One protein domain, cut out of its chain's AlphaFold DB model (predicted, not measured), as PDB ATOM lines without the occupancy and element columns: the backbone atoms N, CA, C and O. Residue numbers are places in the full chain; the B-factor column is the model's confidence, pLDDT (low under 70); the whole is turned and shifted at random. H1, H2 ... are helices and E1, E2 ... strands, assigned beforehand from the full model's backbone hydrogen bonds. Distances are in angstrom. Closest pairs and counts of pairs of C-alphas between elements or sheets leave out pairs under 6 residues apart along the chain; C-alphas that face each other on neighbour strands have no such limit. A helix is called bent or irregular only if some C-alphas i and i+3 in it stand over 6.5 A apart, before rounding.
ATOM      1  N   LEU A   2     -19.836 -13.179  -9.131       39.88
ATOM      2  CA  LEU A   2     -20.086 -13.382  -7.685       39.88
ATOM      3  C   LEU A   2     -20.346 -12.099  -6.867       39.88
ATOM      4  O   LEU A   2     -21.010 -12.161  -5.841       39.88
ATOM      5  N   LEU A   3     -19.854 -10.937  -7.310       43.62
ATOM      6  CA  LEU A   3     -20.080  -9.667  -6.607       43.62
ATOM      7  C   LEU A   3     -21.499  -9.097  -6.785       43.62
ATOM      8  O   LEU A   3     -21.919  -8.333  -5.925       43.62
ATOM      9  N   SER A   4     -22.238  -9.452  -7.850       54.59
ATOM     10  CA  SER A   4     -23.602  -8.923  -8.044       54.59
ATOM     11  C   SER A   4     -24.617  -9.634  -7.150       54.59
ATOM     12  O   SER A   4     -25.391  -8.970  -6.477       54.59
ATOM     13  N   LEU A   5     -24.512 -10.963  -7.025       57.88
ATOM     14  CA  LEU A   5     -25.421 -11.786  -6.213       57.88
ATOM     15  C   LEU A   5     -25.496 -11.334  -4.742       57.88
ATOM     16  O   LEU A   5     -26.564 -11.341  -4.139       57.88
ATOM     17  N   ASN A   6     -24.368 -10.899  -4.170       61.31
ATOM     18  CA  ASN A   6     -24.312 -10.421  -2.785       61.31
ATOM     19  C   ASN A   6     -24.961  -9.044  -2.577       61.31
ATOM     20  O   ASN A   6     -25.313  -8.713  -1.445       61.31
ATOM     21  N   ASN A   7     -25.062  -8.225  -3.626       65.88
ATOM     22  CA  ASN A   7     -25.763  -6.945  -3.558       65.88
ATOM     23  C   ASN A   7     -27.265  -7.148  -3.763       65.88
ATOM     24  O   ASN A   7     -28.039  -6.612  -2.975       65.88
ATOM     25  N   ASP A   8     -27.651  -8.005  -4.714       68.75
ATOM     26  CA  ASP A   8     -29.053  -8.330  -5.003       68.75
ATOM     27  C   ASP A   8     -29.777  -8.845  -3.740       68.75
ATOM     28  O   ASP A   8     -30.853  -8.366  -3.388       68.75
ATOM     29  N   GLN A   9     -29.135  -9.745  -2.983       76.12
ATOM     30  CA  GLN A   9     -29.702 -10.287  -1.743       76.12
ATOM     31  C   GLN A   9     -29.869  -9.221  -0.642       76.12
ATOM     32  O   GLN A   9     -30.847  -9.237   0.104       76.12
ATOM     33  N   LYS A  10     -28.940  -8.262  -0.540       83.69
ATOM     34  CA  LYS A  10     -29.029  -7.178   0.454       83.69
ATOM     35  C   LYS A  10     -30.131  -6.180   0.125       83.69
ATOM     36  O   LYS A  10     -30.784  -5.690   1.046       83.69
ATOM     37  N   GLU A  11     -30.311  -5.858  -1.154       83.75
ATOM     38  CA  GLU A  11     -31.409  -5.005  -1.614       83.75
ATOM     39  C   GLU A  11     -32.747  -5.676  -1.316       83.75
ATOM     40  O   GLU A  11     -33.627  -5.062  -0.716       83.75
ATOM     41  N   GLU A  12     -32.871  -6.963  -1.629       86.50
ATOM     42  CA  GLU A  12     -34.083  -7.731  -1.370       86.50
ATOM     43  C   GLU A  12     -34.464  -7.751   0.126       86.50
ATOM     44  O   GLU A  12     -35.617  -7.485   0.471       86.50
ATOM     45  N   GLU A  13     -33.495  -7.950   1.027       90.56
ATOM     46  CA  GLU A  13     -33.699  -7.870   2.484       90.56
ATOM     47  C   GLU A  13     -34.085  -6.459   2.970       90.56
ATOM     48  O   GLU A  13     -34.744  -6.292   4.002       90.56
ATOM     49  N   GLN A  14     -33.626  -5.403   2.293       91.44
ATOM     50  CA  GLN A  14     -34.067  -4.037   2.587       91.44
ATOM     51  C   GLN A  14     -35.515  -3.824   2.147       91.44
ATOM     52  O   GLN A  14     -36.295  -3.263   2.919       91.44
ATOM     53  N   ILE A  15     -35.887  -4.311   0.961       92.19
ATOM     54  CA  ILE A  15     -37.267  -4.255   0.474       92.19
ATOM     55  C   ILE A  15     -38.208  -5.024   1.406       92.19
ATOM     56  O   ILE A  15     -39.262  -4.493   1.755       92.19
ATOM     57  N   ASP A  16     -37.820  -6.211   1.876       93.12
ATOM     58  CA  ASP A  16     -38.634  -6.989   2.820       93.12
ATOM     59  C   ASP A  16     -38.866  -6.228   4.128       93.12
ATOM     60  O   ASP A  16     -40.003  -6.112   4.582       93.12
ATOM     61  N   ARG A  17     -37.817  -5.608   4.685       94.44
ATOM     62  CA  ARG A  17     -37.952  -4.768   5.886       94.44
ATOM     63  C   ARG A  17     -38.878  -3.579   5.671       94.44
ATOM     64  O   ARG A  17     -39.639  -3.246   6.575       94.44
ATOM     65  N   ILE A  18     -38.820  -2.933   4.504       93.94
ATOM     66  CA  ILE A  18     -39.729  -1.833   4.160       93.94
ATOM     67  C   ILE A  18     -41.166  -2.354   4.102       93.94
ATOM     68  O   ILE A  18     -42.039  -1.795   4.762       93.94
ATOM     69  N   LEU A  19     -41.415  -3.438   3.365       94.44
ATOM     70  CA  LEU A  19     -42.754  -4.013   3.207       94.44
ATOM     71  C   LEU A  19     -43.339  -4.525   4.525       94.44
ATOM     72  O   LEU A  19     -44.537  -4.362   4.751       94.44
ATOM     73  N   ASP A  20     -42.519  -5.063   5.424       94.81
ATOM     74  CA  ASP A  20     -42.964  -5.507   6.747       94.81
ATOM     75  C   ASP A  20     -43.543  -4.354   7.589       94.81
ATOM     76  O   ASP A  20     -44.487  -4.575   8.351       94.81
ATOM     77  N   THR A  21     -43.094  -3.104   7.397       94.69
ATOM     78  CA  THR A  21     -43.709  -1.937   8.068       94.69
ATOM     79  C   THR A  21     -45.157  -1.678   7.630       94.69
ATOM     80  O   THR A  21     -45.936  -1.080   8.375       94.69
ATOM     81  N   PHE A  22     -45.546  -2.190   6.458       94.75
ATOM     82  CA  PHE A  22     -46.898  -2.105   5.905       94.75
ATOM     83  C   PHE A  22     -47.729  -3.372   6.149       94.75
ATOM     84  O   PHE A  22     -48.885  -3.435   5.739       94.75
ATOM     85  N   ARG A  23     -47.194  -4.381   6.849       93.50
ATOM     86  CA  ARG A  23     -47.931  -5.603   7.223       93.50
ATOM     87  C   ARG A  23     -48.656  -5.491   8.567       93.50
ATOM     88  O   ARG A  23     -48.920  -6.493   9.227       93.50
ATOM     89  N   SER A  24     -48.979  -4.274   8.997       92.94
ATOM     90  CA  SER A  24     -49.707  -4.047  10.246       92.94
ATOM     91  C   SER A  24     -51.215  -4.288  10.088       92.94
ATOM     92  O   SER A  24     -51.759  -4.273   8.980       92.94
ATOM     93  N   GLN A  25     -51.908  -4.467  11.218       93.62
ATOM     94  CA  GLN A  25     -53.367  -4.620  11.261       93.62
ATOM     95  C   GLN A  25     -54.097  -3.432  10.613       93.62
ATOM     96  O   GLN A  25     -55.076  -3.634   9.894       93.62
ATOM     97  N   PHE A  26     -53.573  -2.219  10.805       93.50
ATOM     98  CA  PHE A  26     -54.093  -1.004  10.188       93.50
ATOM     99  C   PHE A  26     -54.164  -1.135   8.659       93.50
ATOM    100  O   PHE A  26     -55.221  -0.921   8.072       93.50
ATOM    101  N   TRP A  27     -53.072  -1.547   8.006       91.75
ATOM    102  CA  TRP A  27     -53.019  -1.646   6.544       91.75
ATOM    103  C   TRP A  27     -53.819  -2.838   6.017       91.75
ATOM    104  O   TRP A  27     -54.692  -2.669   5.167       91.75
ATOM    105  N   LEU A  28     -53.550  -4.040   6.533       88.69
ATOM    106  CA  LEU A  28     -54.044  -5.274   5.917       88.69
ATOM    107  C   LEU A  28     -55.466  -5.655   6.344       88.69
ATOM    108  O   LEU A  28     -56.208  -6.219   5.541       88.69
ATOM    109  N   VAL A  29     -55.859  -5.370   7.589       88.62
ATOM    110  CA  VAL A  29     -57.150  -5.820   8.140       88.62
ATOM    111  C   VAL A  29     -58.188  -4.710   8.081       88.62
ATOM    112  O   VAL A  29     -59.279  -4.923   7.554       88.62
ATOM    113  N   GLU A  30     -57.851  -3.535   8.611       92.69
ATOM    114  CA  GLU A  30     -58.793  -2.415   8.712       92.69
ATOM    115  C   GLU A  30     -59.037  -1.766   7.348       92.69
ATOM    116  O   GLU A  30     -60.188  -1.563   6.965       92.69
ATOM    117  N   HIS A  31     -57.966  -1.492   6.597       89.56
ATOM    118  CA  HIS A  31     -58.056  -0.791   5.313       89.56
ATOM    119  C   HIS A  31     -58.020  -1.723   4.102       89.56
ATOM    120  O   HIS A  31     -58.441  -1.321   3.018       89.56
ATOM    121  N   ARG A  32     -57.543  -2.965   4.271       88.62
ATOM    122  CA  ARG A  32     -57.303  -3.921   3.173       88.62
ATOM    123  C   ARG A  32     -56.482  -3.304   2.037       88.62
ATOM    124  O   ARG A  32     -56.735  -3.549   0.860       88.62
ATOM    125  N   TRP A  33     -55.513  -2.476   2.407       90.31
ATOM    126  CA  TRP A  33     -54.580  -1.857   1.482       90.31
ATOM    127  C   TRP A  33     -53.312  -2.682   1.430       90.31
ATOM    128  O   TRP A  33     -52.595  -2.826   2.422       90.31
ATOM    129  N   PHE A  34     -53.033  -3.205   0.244       91.62
ATOM    130  CA  PHE A  34     -51.792  -3.907  -0.020       91.62
ATOM    131  C   PHE A  34     -50.799  -2.933  -0.624       91.62
ATOM    132  O   PHE A  34     -51.160  -2.132  -1.479       91.62
ATOM    133  N   VAL A  35     -49.554  -2.991  -0.174       92.81
ATOM    134  CA  VAL A  35     -48.485  -2.123  -0.657       92.81
ATOM    135  C   VAL A  35     -47.614  -2.936  -1.590       92.81
ATOM    136  O   VAL A  35     -47.185  -4.034  -1.238       92.81
ATOM    137  N   GLN A  36     -47.358  -2.396  -2.773       91.81
ATOM    138  CA  GLN A  36     -46.388  -2.923  -3.713       91.81
ATOM    139  C   GLN A  36     -45.162  -2.016  -3.762       91.81
ATOM    140  O   GLN A  36     -45.269  -0.788  -3.732       91.81
ATOM    141  N   CYS A  37     -43.998  -2.653  -3.813       91.62
ATOM    142  CA  CYS A  37     -42.709  -2.028  -4.015       91.62
ATOM    143  C   CYS A  37     -42.130  -2.505  -5.342       91.62
ATOM    144  O   CYS A  37     -41.885  -3.701  -5.504       91.62
ATOM    145  N   ASP A  38     -41.884  -1.560  -6.243       88.56
ATOM    146  CA  ASP A  38     -41.223  -1.781  -7.524       88.56
ATOM    147  C   ASP A  38     -39.846  -1.121  -7.506       88.56
ATOM    148  O   ASP A  38     -39.734   0.081  -7.257       88.56
ATOM    149  N   TRP A  39     -38.789  -1.866  -7.810       87.81
ATOM    150  CA  TRP A  39     -37.428  -1.333  -7.861       87.81
ATOM    151  C   TRP A  39     -36.665  -1.856  -9.073       87.81
ATOM    152  O   TRP A  39     -37.060  -2.818  -9.728       87.81
ATOM    153  N   SER A  40     -35.564  -1.193  -9.411       82.81
ATOM    154  CA  SER A  40     -34.717  -1.566 -10.543       82.81
ATOM    155  C   SER A  40     -33.313  -1.867 -10.043       82.81
ATOM    156  O   SER A  40     -32.682  -0.986  -9.478       82.81
ATOM    157  N   LEU A  41     -32.767  -3.036 -10.385       75.56
ATOM    158  CA  LEU A  41     -31.389  -3.433 -10.034       75.56
ATOM    159  C   LEU A  41     -30.309  -2.469 -10.567       75.56
ATOM    160  O   LEU A  41     -29.165  -2.484 -10.132       75.56
ATOM    161  N   TYR A  42     -30.657  -1.636 -11.550       75.81
ATOM    162  CA  TYR A  42     -29.741  -0.674 -12.167       75.81
ATOM    163  C   TYR A  42     -29.958   0.769 -11.706       75.81
ATOM    164  O   TYR A  42     -29.300   1.673 -12.223       75.81
ATOM    165  N   LYS A  43     -30.934   1.027 -10.827       73.19
ATOM    166  CA  LYS A  43     -31.307   2.385 -10.417       73.19
ATOM    167  C   LYS A  43     -31.515   2.438  -8.912       73.19
ATOM    168  O   LYS A  43     -32.201   1.599  -8.353       73.19
ATOM    169  N   GLU A  44     -31.015   3.490  -8.281       78.75
ATOM    170  CA  GLU A  44     -31.051   3.669  -6.821       78.75
ATOM    171  C   GLU A  44     -32.418   4.143  -6.287       78.75
ATOM    172  O   GLU A  44     -32.490   4.850  -5.284       78.75
ATOM    173  N   PHE A  45     -33.520   3.810  -6.963       82.88
ATOM    174  CA  PHE A  45     -34.857   4.183  -6.509       82.88
ATOM    175  C   PHE A  45     -35.830   3.011  -6.552       82.88
ATOM    176  O   PHE A  45     -35.828   2.196  -7.477       82.88
ATOM    177  N   ALA A  46     -36.707   2.999  -5.551       88.94
ATOM    178  CA  ALA A  46     -37.867   2.133  -5.456       88.94
ATOM    179  C   ALA A  46     -39.135   2.995  -5.413       88.94
ATOM    180  O   ALA A  46     -39.133   4.100  -4.868       88.94
ATOM    181  N   SER A  47     -40.210   2.496  -6.007       90.75
ATOM    182  CA  SER A  47     -41.535   3.110  -5.981       90.75
ATOM    183  C   SER A  47     -42.439   2.286  -5.080       90.75
ATOM    184  O   SER A  47     -42.543   1.077  -5.259       90.75
ATOM    185  N   LEU A  48     -43.099   2.948  -4.132       93.31
ATOM    186  CA  LEU A  48     -44.094   2.343  -3.251       93.31
ATOM    187  C   LEU A  48     -45.475   2.884  -3.602       93.31
ATOM    188  O   LEU A  48     -45.647   4.096  -3.743       93.31
ATOM    189  N   TYR A  49     -46.453   1.997  -3.719       92.50
ATOM    190  CA  TYR A  49     -47.840   2.366  -3.986       92.50
ATOM    191  C   TYR A  49     -48.809   1.322  -3.431       92.50
ATOM    192  O   TYR A  49     -48.420   0.200  -3.112       92.50
ATOM    193  N   ILE A  50     -50.076   1.708  -3.298       92.44
ATOM    194  CA  ILE A  50     -51.149   0.807  -2.869       92.44
ATOM    195  C   ILE A  50     -51.757   0.062  -4.063       92.44
ATOM    196  O   ILE A  50     -51.764   0.574  -5.183       92.44
ATOM    197  N   LEU A  51     -52.285  -1.132  -3.804       90.50
ATOM    198  CA  LEU A  51     -53.040  -1.948  -4.745       90.50
ATOM    199  C   LEU A  51     -54.548  -1.930  -4.413       90.50
ATOM    200  O   LEU A  51     -54.897  -1.934  -3.227       90.50
ATOM    201  N   PRO A  52     -55.440  -1.980  -5.425       90.81
ATOM    202  CA  PRO A  52     -55.131  -1.950  -6.860       90.81
ATOM    203  C   PRO A  52     -54.502  -0.615  -7.284       90.81
ATOM    204  O   PRO A  52     -54.684   0.409  -6.624       90.81
ATOM    205  N   TYR A  53     -53.714  -0.646  -8.357       91.81
ATOM    206  CA  TYR A  53     -52.983   0.514  -8.851       91.81
ATOM    207  C   TYR A  53     -53.959   1.626  -9.242       91.81
ATOM    208  O   TYR A  53     -54.841   1.420 -10.071       91.81
ATOM    209  N   ALA A  54     -53.807   2.803  -8.636       92.12
ATOM    210  CA  ALA A  54     -54.795   3.877  -8.742       92.12
ATOM    211  C   ALA A  54     -54.567   4.841  -9.919       92.12
ATOM    212  O   ALA A  54     -55.413   5.697 -10.170       92.12
ATOM    213  N   PHE A  55     -53.424   4.753 -10.605       94.19
ATOM    214  CA  PHE A  55     -53.086   5.678 -11.686       94.19
ATOM    215  C   PHE A  55     -53.453   5.095 -13.050       94.19
ATOM    216  O   PHE A  55     -53.361   3.889 -13.275       94.19
ATOM    217  N   ASP A  56     -53.829   5.982 -13.966       96.38
ATOM    218  CA  ASP A  56     -54.198   5.648 -15.344       96.38
ATOM    219  C   ASP A  56     -52.998   5.334 -16.241       96.38
ATOM    220  O   ASP A  56     -53.136   4.669 -17.267       96.38
ATOM    221  N   THR A  57     -51.813   5.784 -15.836       96.06
ATOM    222  CA  THR A  57     -50.597   5.715 -16.634       96.06
ATOM    223  C   THR A  57     -49.558   4.832 -15.965       96.06
ATOM    224  O   THR A  57     -49.185   5.065 -14.814       96.06
ATOM    225  N   PHE A  58     -48.989   3.893 -16.718       93.38
ATOM    226  CA  PHE A  58     -47.853   3.086 -16.281       93.38
ATOM    227  C   PHE A  58     -46.658   3.232 -17.230       93.38
ATOM    228  O   PHE A  58     -46.792   3.287 -18.454       93.38
ATOM    229  N   ARG A  59     -45.447   3.298 -16.663       91.19
ATOM    230  CA  ARG A  59     -44.205   3.536 -17.413       91.19
ATOM    231  C   ARG A  59     -43.178   2.447 -17.155       91.19
ATOM    232  O   ARG A  59     -42.609   2.356 -16.071       91.19
ATOM    233  N   PHE A  60     -42.872   1.684 -18.194       87.06
ATOM    234  CA  PHE A  60     -41.927   0.578 -18.162       87.06
ATOM    235  C   PHE A  60     -40.626   0.963 -18.885       87.06
ATOM    236  O   PHE A  60     -40.522   0.843 -20.104       87.06
ATOM    237  N   TYR A  61     -39.625   1.453 -18.143       83.00
ATOM    238  CA  TYR A  61     -38.349   1.936 -18.715       83.00
ATOM    239  C   TYR A  61     -37.160   0.976 -18.557       83.00
ATOM    240  O   TYR A  61     -36.100   1.173 -19.160       83.00
ATOM    241  N   SER A  62     -37.276  -0.018 -17.687       78.69
ATOM    242  CA  SER A  62     -36.191  -0.932 -17.324       78.69
ATOM    243  C   SER A  62     -36.771  -2.216 -16.747       78.69
ATOM    244  O   SER A  62     -37.962  -2.266 -16.463       78.69
ATOM    245  N   SER A  63     -35.931  -3.235 -16.553       77.44
ATOM    246  CA  SER A  63     -36.311  -4.390 -15.735       77.44
ATOM    247  C   SER A  63     -36.715  -3.903 -14.340       77.44
ATOM    248  O   SER A  63     -35.967  -3.139 -13.721       77.44
ATOM    249  N   ILE A  64     -37.903  -4.302 -13.894       81.50
ATOM    250  CA  ILE A  64     -38.446  -3.992 -12.574       81.50
ATOM    251  C   ILE A  64     -38.550  -5.311 -11.812       81.50
ATOM    252  O   ILE A  64     -39.020  -6.316 -12.347       81.50
ATOM    253  N   GLN A  65     -38.068  -5.298 -10.578       84.19
ATOM    254  CA  GLN A  65     -38.374  -6.291  -9.562       84.19
ATOM    255  C   GLN A  65     -39.526  -5.757  -8.718       84.19
ATOM    256  O   GLN A  65     -39.604  -4.551  -8.475       84.19
ATOM    257  N   SER A  66     -40.400  -6.652  -8.274       86.25
ATOM    258  CA  SER A  66     -41.602  -6.274  -7.539       86.25
ATOM    259  C   SER A  66     -41.849  -7.219  -6.375       86.25
ATOM    260  O   SER A  66     -41.706  -8.436  -6.502       86.25
ATOM    261  N   LYS A  67     -42.268  -6.656  -5.242       89.38
ATOM    262  CA  LYS A  67     -42.753  -7.392  -4.070       89.38
ATOM    263  C   LYS A  67     -43.960  -6.677  -3.493       89.38
ATOM    264  O   LYS A  67     -44.033  -5.451  -3.519       89.38
ATOM    265  N   SER A  68     -44.898  -7.444  -2.950       90.00
ATOM    266  CA  SER A  68     -46.120  -6.907  -2.361       90.00
ATOM    267  C   SER A  68     -46.372  -7.476  -0.968       90.00
ATOM    268  O   SER A  68     -45.901  -8.562  -0.616       90.00
ATOM    269  N   THR A  69     -47.139  -6.740  -0.164       91.31
ATOM    270  CA  THR A  69     -47.764  -7.283   1.047       91.31
ATOM    271  C   THR A  69     -48.960  -8.187   0.739       91.31
ATOM    272  O   THR A  69     -49.396  -8.914   1.629       91.31
ATOM    273  N   LEU A  70     -49.464  -8.184  -0.501       86.56
ATOM    274  CA  LEU A  70     -50.451  -9.140  -0.994       86.56
ATOM    275  C   LEU A  70     -49.780 -10.501  -1.235       86.56
ATOM    276  O   LEU A  70     -48.770 -10.585  -1.935       86.56
ATOM    277  N   SER A  71     -50.336 -11.577  -0.671       74.69
ATOM    278  CA  SER A  71     -49.954 -12.937  -1.065       74.69
ATOM    279  C   SER A  71     -50.369 -13.161  -2.515       74.69
ATOM    280  O   SER A  71     -51.491 -12.811  -2.860       74.69
ATOM    281  N   PHE A  72     -49.484 -13.735  -3.336       63.19
ATOM    282  CA  PHE A  72     -49.715 -14.037  -4.754       63.19
ATOM    283  C   PHE A  72     -50.852 -15.057  -4.956       63.19
ATOM    284  O   PHE A  72     -50.616 -16.204  -5.322       63.19
ATOM    285  N   ASP A  73     -52.086 -14.631  -4.719       56.09
ATOM    286  CA  ASP A  73     -53.255 -15.175  -5.380       56.09
ATOM    287  C   ASP A  73     -53.493 -14.357  -6.654       56.09
ATOM    288  O   ASP A  73     -53.212 -13.161  -6.715       56.09
ATOM    289  N   ASN A  74     -53.927 -15.064  -7.692       55.38
ATOM    290  CA  ASN A  74     -54.007 -14.702  -9.112       55.38
ATOM    291  C   ASN A  74     -54.951 -13.515  -9.436       55.38
ATOM    292  O   ASN A  74     -55.790 -13.609 -10.336       55.38
ATOM    293  N   ASP A  75     -54.852 -12.386  -8.734       61.41
ATOM    294  CA  ASP A  75     -55.699 -11.223  -8.985       61.41
ATOM    295  C   ASP A  75     -55.248 -10.494 -10.256       61.41
ATOM    296  O   ASP A  75     -54.467  -9.547 -10.255       61.41
ATOM    297  N   GLN A  76     -55.811 -10.932 -11.384       65.69
ATOM    298  CA  GLN A  76     -55.613 -10.364 -12.723       65.69
ATOM    299  C   GLN A  76     -56.035  -8.885 -12.846       65.69
ATOM    300  O   GLN A  76     -55.790  -8.275 -13.881       65.69
ATOM    301  N   ARG A  77     -56.659  -8.302 -11.813       71.25
ATOM    302  CA  ARG A  77     -57.297  -6.972 -11.843       71.25
ATOM    303  C   ARG A  77     -56.506  -5.855 -11.164       71.25
ATOM    304  O   ARG A  77     -57.009  -4.745 -11.008       71.25
ATOM    305  N   LEU A  78     -55.272  -6.121 -10.738       86.31
ATOM    306  CA  LEU A  78     -54.475  -5.151  -9.976       86.31
ATOM    307  C   LEU A  78     -54.156  -3.864 -10.747       86.31
ATOM    308  O   LEU A  78     -53.905  -2.841 -10.117       86.31
ATOM    309  N   TYR A  79     -54.191  -3.903 -12.080       91.12
ATOM    310  CA  TYR A  79     -53.839  -2.781 -12.951       91.12
ATOM    311  C   TYR A  79     -54.966  -2.403 -13.921       91.12
ATOM    312  O   TYR A  79     -54.708  -1.803 -14.961       91.12
ATOM    313  N   ASP A  80     -56.219  -2.731 -13.590       92.06
ATOM    314  CA  ASP A  80     -57.379  -2.456 -14.455       92.06
ATOM    315  C   ASP A  80     -57.601  -0.961 -14.727       92.06
ATOM    316  O   ASP A  80     -58.204  -0.619 -15.745       92.06
ATOM    317  N   CYS A  81     -57.119  -0.090 -13.834       94.00
ATOM    318  CA  CYS A  81     -57.169   1.361 -13.995       94.00
ATOM    319  C   CYS A  81     -56.142   1.893 -14.998       94.00
ATOM    320  O   CYS A  81     -56.278   3.031 -15.429       94.00
ATOM    321  N   VAL A  82     -55.126   1.106 -15.365       95.44
ATOM    322  CA  VAL A  82     -54.116   1.547 -16.326       95.44
ATOM    323  C   VAL A  82     -54.710   1.487 -17.725       95.44
ATOM    324  O   VAL A  82     -55.053   0.417 -18.232       95.44
ATOM    325  N   HIS A  83     -54.784   2.650 -18.356       97.06
ATOM    326  CA  HIS A  83     -55.245   2.826 -19.729       97.06
ATOM    327  C   HIS A  83     -54.112   3.286 -20.648       97.06
ATOM    328  O   HIS A  83     -54.127   2.942 -21.831       97.06
ATOM    329  N   ASP A  84     -53.089   3.941 -20.093       97.88
ATOM    330  CA  ASP A  84     -51.950   4.478 -20.830       97.88
ATOM    331  C   ASP A  84     -50.669   3.733 -20.444       97.88
ATOM    332  O   ASP A  84     -50.145   3.867 -19.335       97.88
ATOM    333  N   LEU A  85     -50.125   2.946 -21.372       95.69
ATOM    334  CA  LEU A  85     -48.889   2.196 -21.155       95.69
ATOM    335  C   LEU A  85     -47.756   2.739 -22.020       95.69
ATOM    336  O   LEU A  85     -47.832   2.748 -23.246       95.69
ATOM    337  N   ILE A  86     -46.645   3.100 -21.378       94.62
ATOM    338  CA  ILE A  86     -45.396   3.445 -22.061       94.62
ATOM    339  C   ILE A  86     -44.391   2.312 -21.849       94.62
ATOM    340  O   ILE A  86     -43.840   2.170 -20.758       94.62
ATOM    341  N   TYR A  87     -44.111   1.539 -22.896       91.00
ATOM    342  CA  TYR A  87     -43.182   0.409 -22.873       91.00
ATOM    343  C   TYR A  87     -41.891   0.729 -23.638       91.00
ATOM    344  O   TYR A  87     -41.862   0.752 -24.868       91.00
ATOM    345  N   LYS A  88     -40.813   0.994 -22.894       87.75
ATOM    346  CA  LYS A  88     -39.490   1.396 -23.406       87.75
ATOM    347  C   LYS A  88     -38.352   0.694 -22.657       87.75
ATOM    348  O   LYS A  88     -37.599   1.344 -21.920       87.75
ATOM    349  N   PRO A  89     -38.247  -0.641 -22.744       77.31
ATOM    350  CA  PRO A  89     -37.217  -1.374 -22.026       77.31
ATOM    351  C   PRO A  89     -35.831  -1.061 -22.606       77.31
ATOM    352  O   PRO A  89     -35.476  -1.519 -23.686       77.31
ATOM    353  N   ARG A  90     -34.998  -0.325 -21.864       71.88
ATOM    354  CA  ARG A  90     -33.643   0.038 -22.323       71.88
ATOM    355  C   ARG A  90     -32.623  -1.113 -22.323       71.88
ATOM    356  O   ARG A  90     -31.503  -0.909 -22.776       71.88
ATOM    357  N   LEU A  91     -32.954  -2.287 -21.775       65.75
ATOM    358  CA  LEU A  91     -32.016  -3.404 -21.592       65.75
ATOM    359  C   LEU A  91     -32.635  -4.730 -22.058       65.75
ATOM    360  O   LEU A  91     -33.749  -5.068 -21.668       65.75
ATOM    361  N   PHE A  92     -31.883  -5.491 -22.861       57.06
ATOM    362  CA  PHE A  92     -32.343  -6.685 -23.589       57.06
ATOM    363  C   PHE A  92     -32.472  -7.979 -22.760       57.06
ATOM    364  O   PHE A  92     -32.908  -8.990 -23.296       57.06
ATOM    365  N   ASN A  93     -32.147  -7.967 -21.465       54.53
ATOM    366  CA  ASN A  93     -32.236  -9.149 -20.597       54.53
ATOM    367  C   ASN A  93     -33.165  -8.883 -19.412       54.53
ATOM    368  O   ASN A  93     -32.726  -8.723 -18.275       54.53
ATOM    369  N   ILE A  94     -34.465  -8.813 -19.690       56.97
ATOM    370  CA  ILE A  94     -35.483  -8.726 -18.645       56.97
ATOM    371  C   ILE A  94     -35.862 -10.152 -18.249       56.97
ATOM    372  O   ILE A  94     -36.741 -10.766 -18.844       56.97
ATOM    373  N   SER A  95     -35.176 -10.697 -17.246       55.25
ATOM    374  CA  SER A  95     -35.720 -11.795 -16.450       55.25
ATOM    375  C   SER A  95     -36.582 -11.182 -15.347       55.25
ATOM    376  O   SER A  95     -36.136 -11.019 -14.212       55.25
ATOM    377  N   SER A  96     -37.792 -10.747 -15.688       56.22
ATOM    378  CA  SER A  96     -38.768 -10.347 -14.676       56.22
ATOM    379  C   SER A  96     -39.370 -11.613 -14.071       56.22
ATOM    380  O   SER A  96     -39.998 -12.406 -14.773       56.22
ATOM    381  N   SER A  97     -39.206 -11.801 -12.771       55.91
ATOM    382  CA  SER A  97     -39.863 -12.852 -11.984       55.91
ATOM    383  C   SER A  97     -41.332 -12.533 -11.674       55.91
ATOM    384  O   SER A  97     -41.965 -13.255 -10.909       55.91
ATOM    385  N   PHE A  98     -41.883 -11.454 -12.239       65.06
ATOM    386  CA  PHE A  98     -43.158 -10.889 -11.823       65.06
ATOM    387  C   PHE A  98     -44.201 -10.878 -12.947       65.06
ATOM    388  O   PHE A  98     -43.903 -10.561 -14.100       65.06
ATOM    389  N   HIS A  99     -45.438 -11.222 -12.586       73.00
ATOM    390  CA  HIS A  99     -46.585 -11.331 -13.482       73.00
ATOM    391  C   HIS A  99     -47.445 -10.056 -13.426       73.00
ATOM    392  O   HIS A  99     -48.551 -10.076 -12.894       73.00
ATOM    393  N   ILE A 100     -46.949  -8.934 -13.962       84.38
ATOM    394  CA  ILE A 100     -47.819  -7.776 -14.257       84.38
ATOM    395  C   ILE A 100     -48.551  -8.066 -15.548       84.38
ATOM    396  O   ILE A 100     -47.918  -8.448 -16.530       84.38
ATOM    397  N   GLN A 101     -49.859  -7.837 -15.556       89.12
ATOM    398  CA  GLN A 101     -50.664  -7.894 -16.765       89.12
ATOM    399  C   GLN A 101     -51.550  -6.659 -16.856       89.12
ATOM    400  O   GLN A 101     -52.193  -6.280 -15.880       89.12
ATOM    401  N   PHE A 102     -51.590  -6.049 -18.039       92.06
ATOM    402  CA  PHE A 102     -52.484  -4.941 -18.348       92.06
ATOM    403  C   PHE A 102     -53.503  -5.390 -19.394       92.06
ATOM    404  O   PHE A 102     -53.155  -5.639 -20.549       92.06
ATOM    405  N   PHE A 103     -54.767  -5.495 -18.983       91.94
ATOM    406  CA  PHE A 103     -55.860  -5.954 -19.847       91.94
ATOM    407  C   PHE A 103     -56.661  -4.809 -20.481       91.94
ATOM    408  O   PHE A 103     -57.242  -5.001 -21.546       91.94
ATOM    409  N   ASN A 104     -56.653  -3.618 -19.871       94.19
ATOM    410  CA  ASN A 104     -57.518  -2.490 -20.246       94.19
ATOM    411  C   ASN A 104     -56.751  -1.320 -20.890       94.19
ATOM    412  O   ASN A 104     -57.173  -0.167 -20.771       94.19
ATOM    413  N   ILE A 105     -55.627  -1.604 -21.559       96.19
ATOM    414  CA  ILE A 105     -54.832  -0.575 -22.242       96.19
ATOM    415  C   ILE A 105     -55.617  -0.006 -23.423       96.19
ATOM    416  O   ILE A 105     -56.036  -0.747 -24.314       96.19
ATOM    417  N   GLN A 106     -55.756   1.317 -23.436       97.81
ATOM    418  CA  GLN A 106     -56.370   2.097 -24.509       97.81
ATOM    419  C   GLN A 106     -55.309   2.803 -25.353       97.81
ATOM    420  O   GLN A 106     -55.427   2.836 -26.578       97.81
ATOM    421  N   HIS A 107     -54.245   3.303 -24.728       97.81
ATOM    422  CA  HIS A 107     -53.155   3.982 -25.413       97.81
ATOM    423  C   HIS A 107     -51.825   3.297 -25.090       97.81
ATOM    424  O   HIS A 107     -51.431   3.156 -23.932       97.81
ATOM    425  N   LEU A 108     -51.116   2.851 -26.128       96.06
ATOM    426  CA  LEU A 108     -49.821   2.185 -25.994       96.06
ATOM    427  C   LEU A 108     -48.741   2.986 -26.716       96.06
ATOM    428  O   LEU A 108     -48.790   3.117 -27.934       96.06
ATOM    429  N   SER A 109     -47.715   3.440 -26.001       95.44
ATOM    430  CA  SER A 109     -46.477   3.927 -26.617       95.44
ATOM    431  C   SER A 109     -45.378   2.886 -26.457       95.44
ATOM    432  O   SER A 109     -44.949   2.604 -25.337       95.44
ATOM    433  N   ILE A 110     -44.887   2.332 -27.563       91.19
ATOM    434  CA  ILE A 110     -43.942   1.214 -27.552       91.19
ATOM    435  C   ILE A 110     -42.670   1.528 -28.334       91.19
ATOM    436  O   ILE A 110     -42.725   2.018 -29.459       91.19
ATOM    437  N   GLU A 111     -41.516   1.247 -27.734       87.06
ATOM    438  CA  GLU A 111     -40.212   1.336 -28.393       87.06
ATOM    439  C   GLU A 111     -39.809  -0.022 -28.979       87.06
ATOM    440  O   GLU A 111     -39.874  -1.049 -28.301       87.06
ATOM    441  N   PHE A 112     -39.408  -0.020 -30.250       80.12
ATOM    442  CA  PHE A 112     -38.952  -1.219 -30.956       80.12
ATOM    443  C   PHE A 112     -37.431  -1.426 -30.820       80.12
ATOM    444  O   PHE A 112     -36.694  -0.445 -30.701       80.12
ATOM    445  N   PRO A 113     -36.944  -2.684 -30.897       79.12
ATOM    446  CA  PRO A 113     -37.705  -3.925 -31.105       79.12
ATOM    447  C   PRO A 113     -38.428  -4.426 -29.844       79.12
ATOM    448  O   PRO A 113     -37.941  -4.282 -28.724       79.12
ATOM    449  N   ILE A 114     -39.581  -5.077 -30.031       78.81
ATOM    450  CA  ILE A 114     -40.383  -5.617 -28.925       78.81
ATOM    451  C   ILE A 114     -39.787  -6.953 -28.464       78.81
ATOM    452  O   ILE A 114     -39.523  -7.844 -29.273       78.81
ATOM    453  N   THR A 115     -39.611  -7.126 -27.153       78.50
ATOM    454  CA  THR A 115     -39.136  -8.389 -26.562       78.50
ATOM    455  C   THR A 115     -40.289  -9.368 -26.312       78.50
ATOM    456  O   THR A 115     -41.451  -8.973 -26.229       78.50
ATOM    457  N   SER A 116     -39.995 -10.661 -26.139       81.38
ATOM    458  CA  SER A 116     -41.021 -11.655 -25.776       81.38
ATOM    459  C   SER A 116     -41.738 -11.321 -24.462       81.38
ATOM    460  O   SER A 116     -42.915 -11.635 -24.307       81.38
ATOM    461  N   HIS A 117     -41.048 -10.639 -23.546       83.25
ATOM    462  CA  HIS A 117     -41.582 -10.207 -22.261       83.25
ATOM    463  C   HIS A 117     -42.765  -9.241 -22.401       83.25
ATOM    464  O   HIS A 117     -43.724  -9.341 -21.638       83.25
ATOM    465  N   PHE A 118     -42.770  -8.373 -23.416       87.00
ATOM    466  CA  PHE A 118     -43.908  -7.489 -23.670       87.00
ATOM    467  C   PHE A 118     -45.230  -8.261 -23.782       87.00
ATOM    468  O   PHE A 118     -46.226  -7.875 -23.181       87.00
ATOM    469  N   TRP A 119     -45.220  -9.406 -24.468       85.88
ATOM    470  CA  TRP A 119     -46.415 -10.231 -24.668       85.88
ATOM    471  C   TRP A 119     -46.910 -10.912 -23.388       85.88
ATOM    472  O   TRP A 119     -48.078 -11.278 -23.308       85.88
ATOM    473  N   SER A 120     -46.046 -11.071 -22.377       85.56
ATOM    474  CA  SER A 120     -46.487 -11.508 -21.045       85.56
ATOM    475  C   SER A 120     -47.176 -10.395 -20.253       85.56
ATOM    476  O   SER A 120     -48.036 -10.701 -19.431       85.56
ATOM    477  N   ILE A 121     -46.828  -9.133 -20.533       88.25
ATOM    478  CA  ILE A 121     -47.353  -7.945 -19.853       88.25
ATOM    479  C   ILE A 121     -48.663  -7.467 -20.485       88.25
ATOM    480  O   ILE A 121     -49.606  -7.122 -19.781       88.25
ATOM    481  N   VAL A 122     -48.732  -7.441 -21.815       91.00
ATOM    482  CA  VAL A 122     -49.922  -7.027 -22.566       91.00
ATOM    483  C   VAL A 122     -50.419  -8.232 -23.359       91.00
ATOM    484  O   VAL A 122     -50.056  -8.404 -24.525       91.00
ATOM    485  N   PRO A 123     -51.201  -9.128 -22.730       88.25
ATOM    486  CA  PRO A 123     -51.598 -10.380 -23.365       88.25
ATOM    487  C   PRO A 123     -52.643 -10.187 -24.474       88.25
ATOM    488  O   PRO A 123     -52.815 -11.077 -25.306       88.25
ATOM    489  N   ARG A 124     -53.381  -9.067 -24.470       90.06
ATOM    490  CA  ARG A 124     -54.499  -8.783 -25.385       90.06
ATOM    491  C   ARG A 124     -54.585  -7.285 -25.690       90.06
ATOM    492  O   ARG A 124     -54.127  -6.474 -24.896       90.06
ATOM    493  N   PHE A 125     -55.218  -6.936 -26.811       92.38
ATOM    494  CA  PHE A 125     -55.418  -5.549 -27.266       92.38
ATOM    495  C   PHE A 125     -56.893  -5.199 -27.497       92.38
ATOM    496  O   PHE A 125     -57.202  -4.300 -28.274       92.38
ATOM    497  N   ASP A 126     -57.815  -5.911 -26.845       93.25
ATOM    498  CA  ASP A 126     -59.262  -5.785 -27.079       93.25
ATOM    499  C   ASP A 126     -59.794  -4.349 -26.861       93.25
ATOM    500  O   ASP A 126     -60.826  -3.982 -27.421       93.25
ATOM    501  N   HIS A 127     -59.086  -3.543 -26.063       94.56
ATOM    502  CA  HIS A 127     -59.441  -2.166 -25.713       94.56
ATOM    503  C   HIS A 127     -58.533  -1.102 -26.348       94.56
ATOM    504  O   HIS A 127     -58.715   0.081 -26.068       94.56
ATOM    505  N   LEU A 128     -57.572  -1.494 -27.194       96.81
ATOM    506  CA  LEU A 128     -56.577  -0.573 -27.739       96.81
ATOM    507  C   LEU A 128     -57.220   0.405 -28.735       96.81
ATOM    508  O   LEU A 128     -57.768   0.002 -29.759       96.81
ATOM    509  N   VAL A 129     -57.107   1.697 -28.441       97.44
ATOM    510  CA  VAL A 129     -57.613   2.810 -29.253       97.44
ATOM    511  C   VAL A 129     -56.490   3.458 -30.057       97.44
ATOM    512  O   VAL A 129     -56.698   3.813 -31.217       97.44
ATOM    513  N   SER A 130     -55.294   3.611 -29.478       97.00
ATOM    514  CA  SER A 130     -54.145   4.171 -30.195       97.00
ATOM    515  C   SER A 130     -52.822   3.487 -29.865       97.00
ATOM    516  O   SER A 130     -52.615   2.947 -28.778       97.00
ATOM    517  N   LEU A 131     -51.906   3.552 -30.831       94.75
ATOM    518  CA  LEU A 131     -50.561   2.995 -30.757       94.75
ATOM    519  C   LEU A 131     -49.548   4.027 -31.256       94.75
ATOM    520  O   LEU A 131     -49.558   4.378 -32.436       94.75
ATOM    521  N   ASP A 132     -48.634   4.440 -30.385       93.19
ATOM    522  CA  ASP A 132     -47.454   5.212 -30.761       93.19
ATOM    523  C   ASP A 132     -46.264   4.266 -30.915       93.19
ATOM    524  O   ASP A 132     -45.700   3.763 -29.938       93.19
ATOM    525  N   ALA A 133     -45.864   4.032 -32.162       87.81
ATOM    526  CA  ALA A 133     -44.634   3.319 -32.466       87.81
ATOM    527  C   ALA A 133     -43.451   4.284 -32.369       87.81
ATOM    528  O   ALA A 133     -43.285   5.193 -33.184       87.81
ATOM    529  N   LEU A 134     -42.612   4.079 -31.362       84.44
ATOM    530  CA  LEU A 134     -41.423   4.874 -31.130       84.44
ATOM    531  C   LEU A 134     -40.229   4.138 -31.726       84.44
ATOM    532  O   LEU A 134     -39.930   2.997 -31.375       84.44
ATOM    533  N   SER A 135     -39.554   4.799 -32.660       71.75
ATOM    534  CA  SER A 135     -38.350   4.284 -33.293       71.75
ATOM    535  C   SER A 135     -37.191   5.208 -32.959       71.75
ATOM    536  O   SER A 135     -37.230   6.405 -33.244       71.75
ATOM    537  N   ASN A 136     -36.138   4.646 -32.374       65.38
ATOM    538  CA  ASN A 136     -34.835   5.281 -32.458       65.38
ATOM    539  C   ASN A 136     -34.353   5.039 -33.895       65.38
ATOM    540  O   ASN A 136     -34.126   3.894 -34.267       65.38
ATOM    541  N   ASN A 137     -34.280   6.111 -34.689       56.59
ATOM    542  CA  ASN A 137     -34.135   6.219 -36.155       56.59
ATOM    543  C   ASN A 137     -33.019   5.408 -36.883       56.59
ATOM    544  O   ASN A 137     -32.592   5.823 -37.957       56.59
ATOM    545  N   TYR A 138     -32.517   4.280 -36.375       53.88
ATOM    546  CA  TYR A 138     -31.320   3.618 -36.916       53.88
ATOM    547  C   TYR A 138     -31.398   2.106 -37.146       53.88
ATOM    548  O   TYR A 138     -30.371   1.526 -37.483       53.88
ATOM    549  N   ASP A 139     -32.556   1.450 -37.019       58.88
ATOM    550  CA  ASP A 139     -32.598  -0.013 -37.150       58.88
ATOM    551  C   ASP A 139     -33.629  -0.513 -38.178       58.88
ATOM    552  O   ASP A 139     -34.842  -0.437 -37.965       58.88
ATOM    553  N   GLU A 140     -33.135  -1.070 -39.293       61.12
ATOM    554  CA  GLU A 140     -33.927  -1.772 -40.320       61.12
ATOM    555  C   GLU A 140     -34.780  -2.900 -39.709       61.12
ATOM    556  O   GLU A 140     -35.859  -3.227 -40.215       61.12
ATOM    557  N   HIS A 141     -34.353  -3.456 -38.570       60.09
ATOM    558  CA  HIS A 141     -35.082  -4.506 -37.867       60.09
ATOM    559  C   HIS A 141     -36.429  -4.029 -37.288       60.09
ATOM    560  O   HIS A 141     -37.377  -4.817 -37.200       60.09
ATOM    561  N   CYS A 142     -36.558  -2.735 -36.966       58.66
ATOM    562  CA  CYS A 142     -37.806  -2.151 -36.469       58.66
ATOM    563  C   CYS A 142     -38.918  -2.175 -37.530       58.66
ATOM    564  O   CYS A 142     -40.066  -2.494 -37.215       58.66
ATOM    565  N   GLN A 143     -38.584  -1.894 -38.796       59.81
ATOM    566  CA  GLN A 143     -39.568  -1.866 -39.886       59.81
ATOM    567  C   GLN A 143     -40.192  -3.248 -40.128       59.81
ATOM    568  O   GLN A 143     -41.394  -3.360 -40.361       59.81
ATOM    569  N   TYR A 144     -39.402  -4.318 -40.003       62.66
ATOM    570  CA  TYR A 144     -39.882  -5.683 -40.220       62.66
ATOM    571  C   TYR A 144     -40.890  -6.147 -39.154       62.66
ATOM    572  O   TYR A 144     -41.846  -6.859 -39.468       62.66
ATOM    573  N   GLN A 145     -40.703  -5.748 -37.891       62.19
ATOM    574  CA  GLN A 145     -41.614  -6.132 -36.807       62.19
ATOM    575  C   GLN A 145     -42.966  -5.417 -36.892       62.19
ATOM    576  O   GLN A 145     -43.992  -6.045 -36.630       62.19
ATOM    577  N   LEU A 146     -42.974  -4.147 -37.308       62.31
ATOM    578  CA  LEU A 146     -44.203  -3.378 -37.516       62.31
ATOM    579  C   LEU A 146     -45.105  -4.022 -38.580       62.31
ATOM    580  O   LEU A 146     -46.303  -4.169 -38.355       62.31
ATOM    581  N   ILE A 147     -44.522  -4.478 -39.695       59.12
ATOM    582  CA  ILE A 147     -45.266  -5.033 -40.839       59.12
ATOM    583  C   ILE A 147     -45.856  -6.423 -40.550       59.12
ATOM    584  O   ILE A 147     -46.879  -6.773 -41.115       59.12
ATOM    585  N   ARG A 148     -45.237  -7.255 -39.702       59.47
ATOM    586  CA  ARG A 148     -45.692  -8.651 -39.506       59.47
ATOM    587  C   ARG A 148     -46.670  -8.880 -38.355       59.47
ATOM    588  O   ARG A 148     -47.236  -9.966 -38.279       59.47
ATOM    589  N   ARG A 149     -46.766  -7.954 -37.400       61.59
ATOM    590  CA  ARG A 149     -47.462  -8.188 -36.117       61.59
ATOM    591  C   ARG A 149     -48.728  -7.349 -35.937       61.59
ATOM    592  O   ARG A 149     -49.519  -7.692 -35.067       61.59
ATOM    593  N   PHE A 150     -48.906  -6.292 -36.729       55.97
ATOM    594  CA  PHE A 150     -50.022  -5.346 -36.600       55.97
ATOM    595  C   PHE A 150     -50.888  -5.215 -37.872       55.97
ATOM    596  O   PHE A 150     -51.777  -4.368 -37.910       55.97
ATOM    597  N   THR A 151     -50.662  -6.061 -38.884       49.38
ATOM    598  CA  THR A 151     -51.563  -6.299 -40.033       49.38
ATOM    599  C   THR A 151     -51.936  -7.767 -40.084       49.38
ATOM    600  O   THR A 151     -53.116  -8.065 -40.353       49.38
TER     601      THR A 151
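This is residues 2 to 151 of the 151 residues of the protein "Hypothetical protein" of Rotaria sp. Silwood2 (UniProt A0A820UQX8). The chain is wound in a few stacked turns, a short solenoid: the four short strands E3, E5, E6 and E7 lie side by side as a parallel wall, and between them the chain comes back on one side of that wall, through E4 and a long stretch, through a second long stretch, and then through H3. At one end of the stack is an antiparallel sheet of E2, E1 and E4, covered on one face by residues 11 to 20 of the long helix H1, with the short H2 beyond; at the other end, past E7, is H4. The printed part has 150 residues with four named helices and seven named strands, in the order H1 H2 E1 E2 E3 E4 E5 E6 H3 E7 H4; the class is mixed, helices and strands. The whole is compact, with a radius of gyration of the C-alphas of 17.2 A, and flat in outline, spanning 52 by 41 by 21 A.

H1, residues 2 to 20, begins at C-alpha 2 at (-20.086, -13.382, -7.685) and is 28.2 A long. H2 is residues 25 to 30; it is neither bent nor irregular, but only just: C-alphas 27 and 30 are 6.2 A apart. E1, residues 34 to 40, measures 20.2 A, and E2, residues 43 to 51, 22.9 A. E3 is residues 57 to 60, starting at C-alpha 57 at (-50.597, 5.715, -16.634). E4 is residues 65 to 68, E5 residues 84 to 87, and E6 residues 107 to 111, 13.5 A long. H3 is residues 116 to 121, and E7 is residues 130 to 134, 12.8 A long. H4, residues 140 to 149, is 15.6 A long and ends at C-alpha 149 at (-47.462, -8.188, -36.117).

H1 is on the sheet E2 E1 E4 at a height over the sheet of 10.3 A, over E1 and E4, and runs along the strands, at 22 degrees to E1 on the local plane. This is an arrangement of two layers, a helix on one face of a sheet; the closest C-alphas of H1 and E1 are those of Leu 19 and Val 35, 7.2 A apart. H2 only grazes that sheet, with its residues 27 to 28. E1 and E2 form a hairpin, antiparallel at 160 degrees, with N 36 and O 49 at 2.8 A. E1 and E4 are antiparallel at 167 degrees, with N 37 and O 67 at 2.8 A. E2 and E3 are apart. In the other sheet E3 and E5 are parallel at 7 degrees, with N 60 and O 86 at 2.8 A. E5 and E6 are parallel at 9 degrees, with N 87 and O 109 at 2.8 A. E6 and E7 are parallel at 16 degrees, with N 132 and O 108 at 2.8 A. E6, H3 and E7 make a strand-helix-strand unit, two parallel neighbour strands with a helix between them, and its crossover is right-handed. H3 is not on this sheet, only just, with 4 pairs of C-alphas within 10 A; the same holds for H4. The O i to N i+4 pairs within hydrogen-bond range are 12 of 15 in H1, 1 of 2 in H2, 1 of 2 in H3 and 4 of 6 in H4.

The C-alphas farthest apart, those of Gln 25 and Glu 140, are 55.2 A from each other. The printed part has no cut. The links E4 to E5, residues 69 to 83, and E5 to E6, residues 88 to 106, are long. The mean pLDDT of the printed part is 81.5; it is under 70 in residues 2 to 8, 72 to 76, 91 to 98 and 136 to 151, and the mean of H4 is 61.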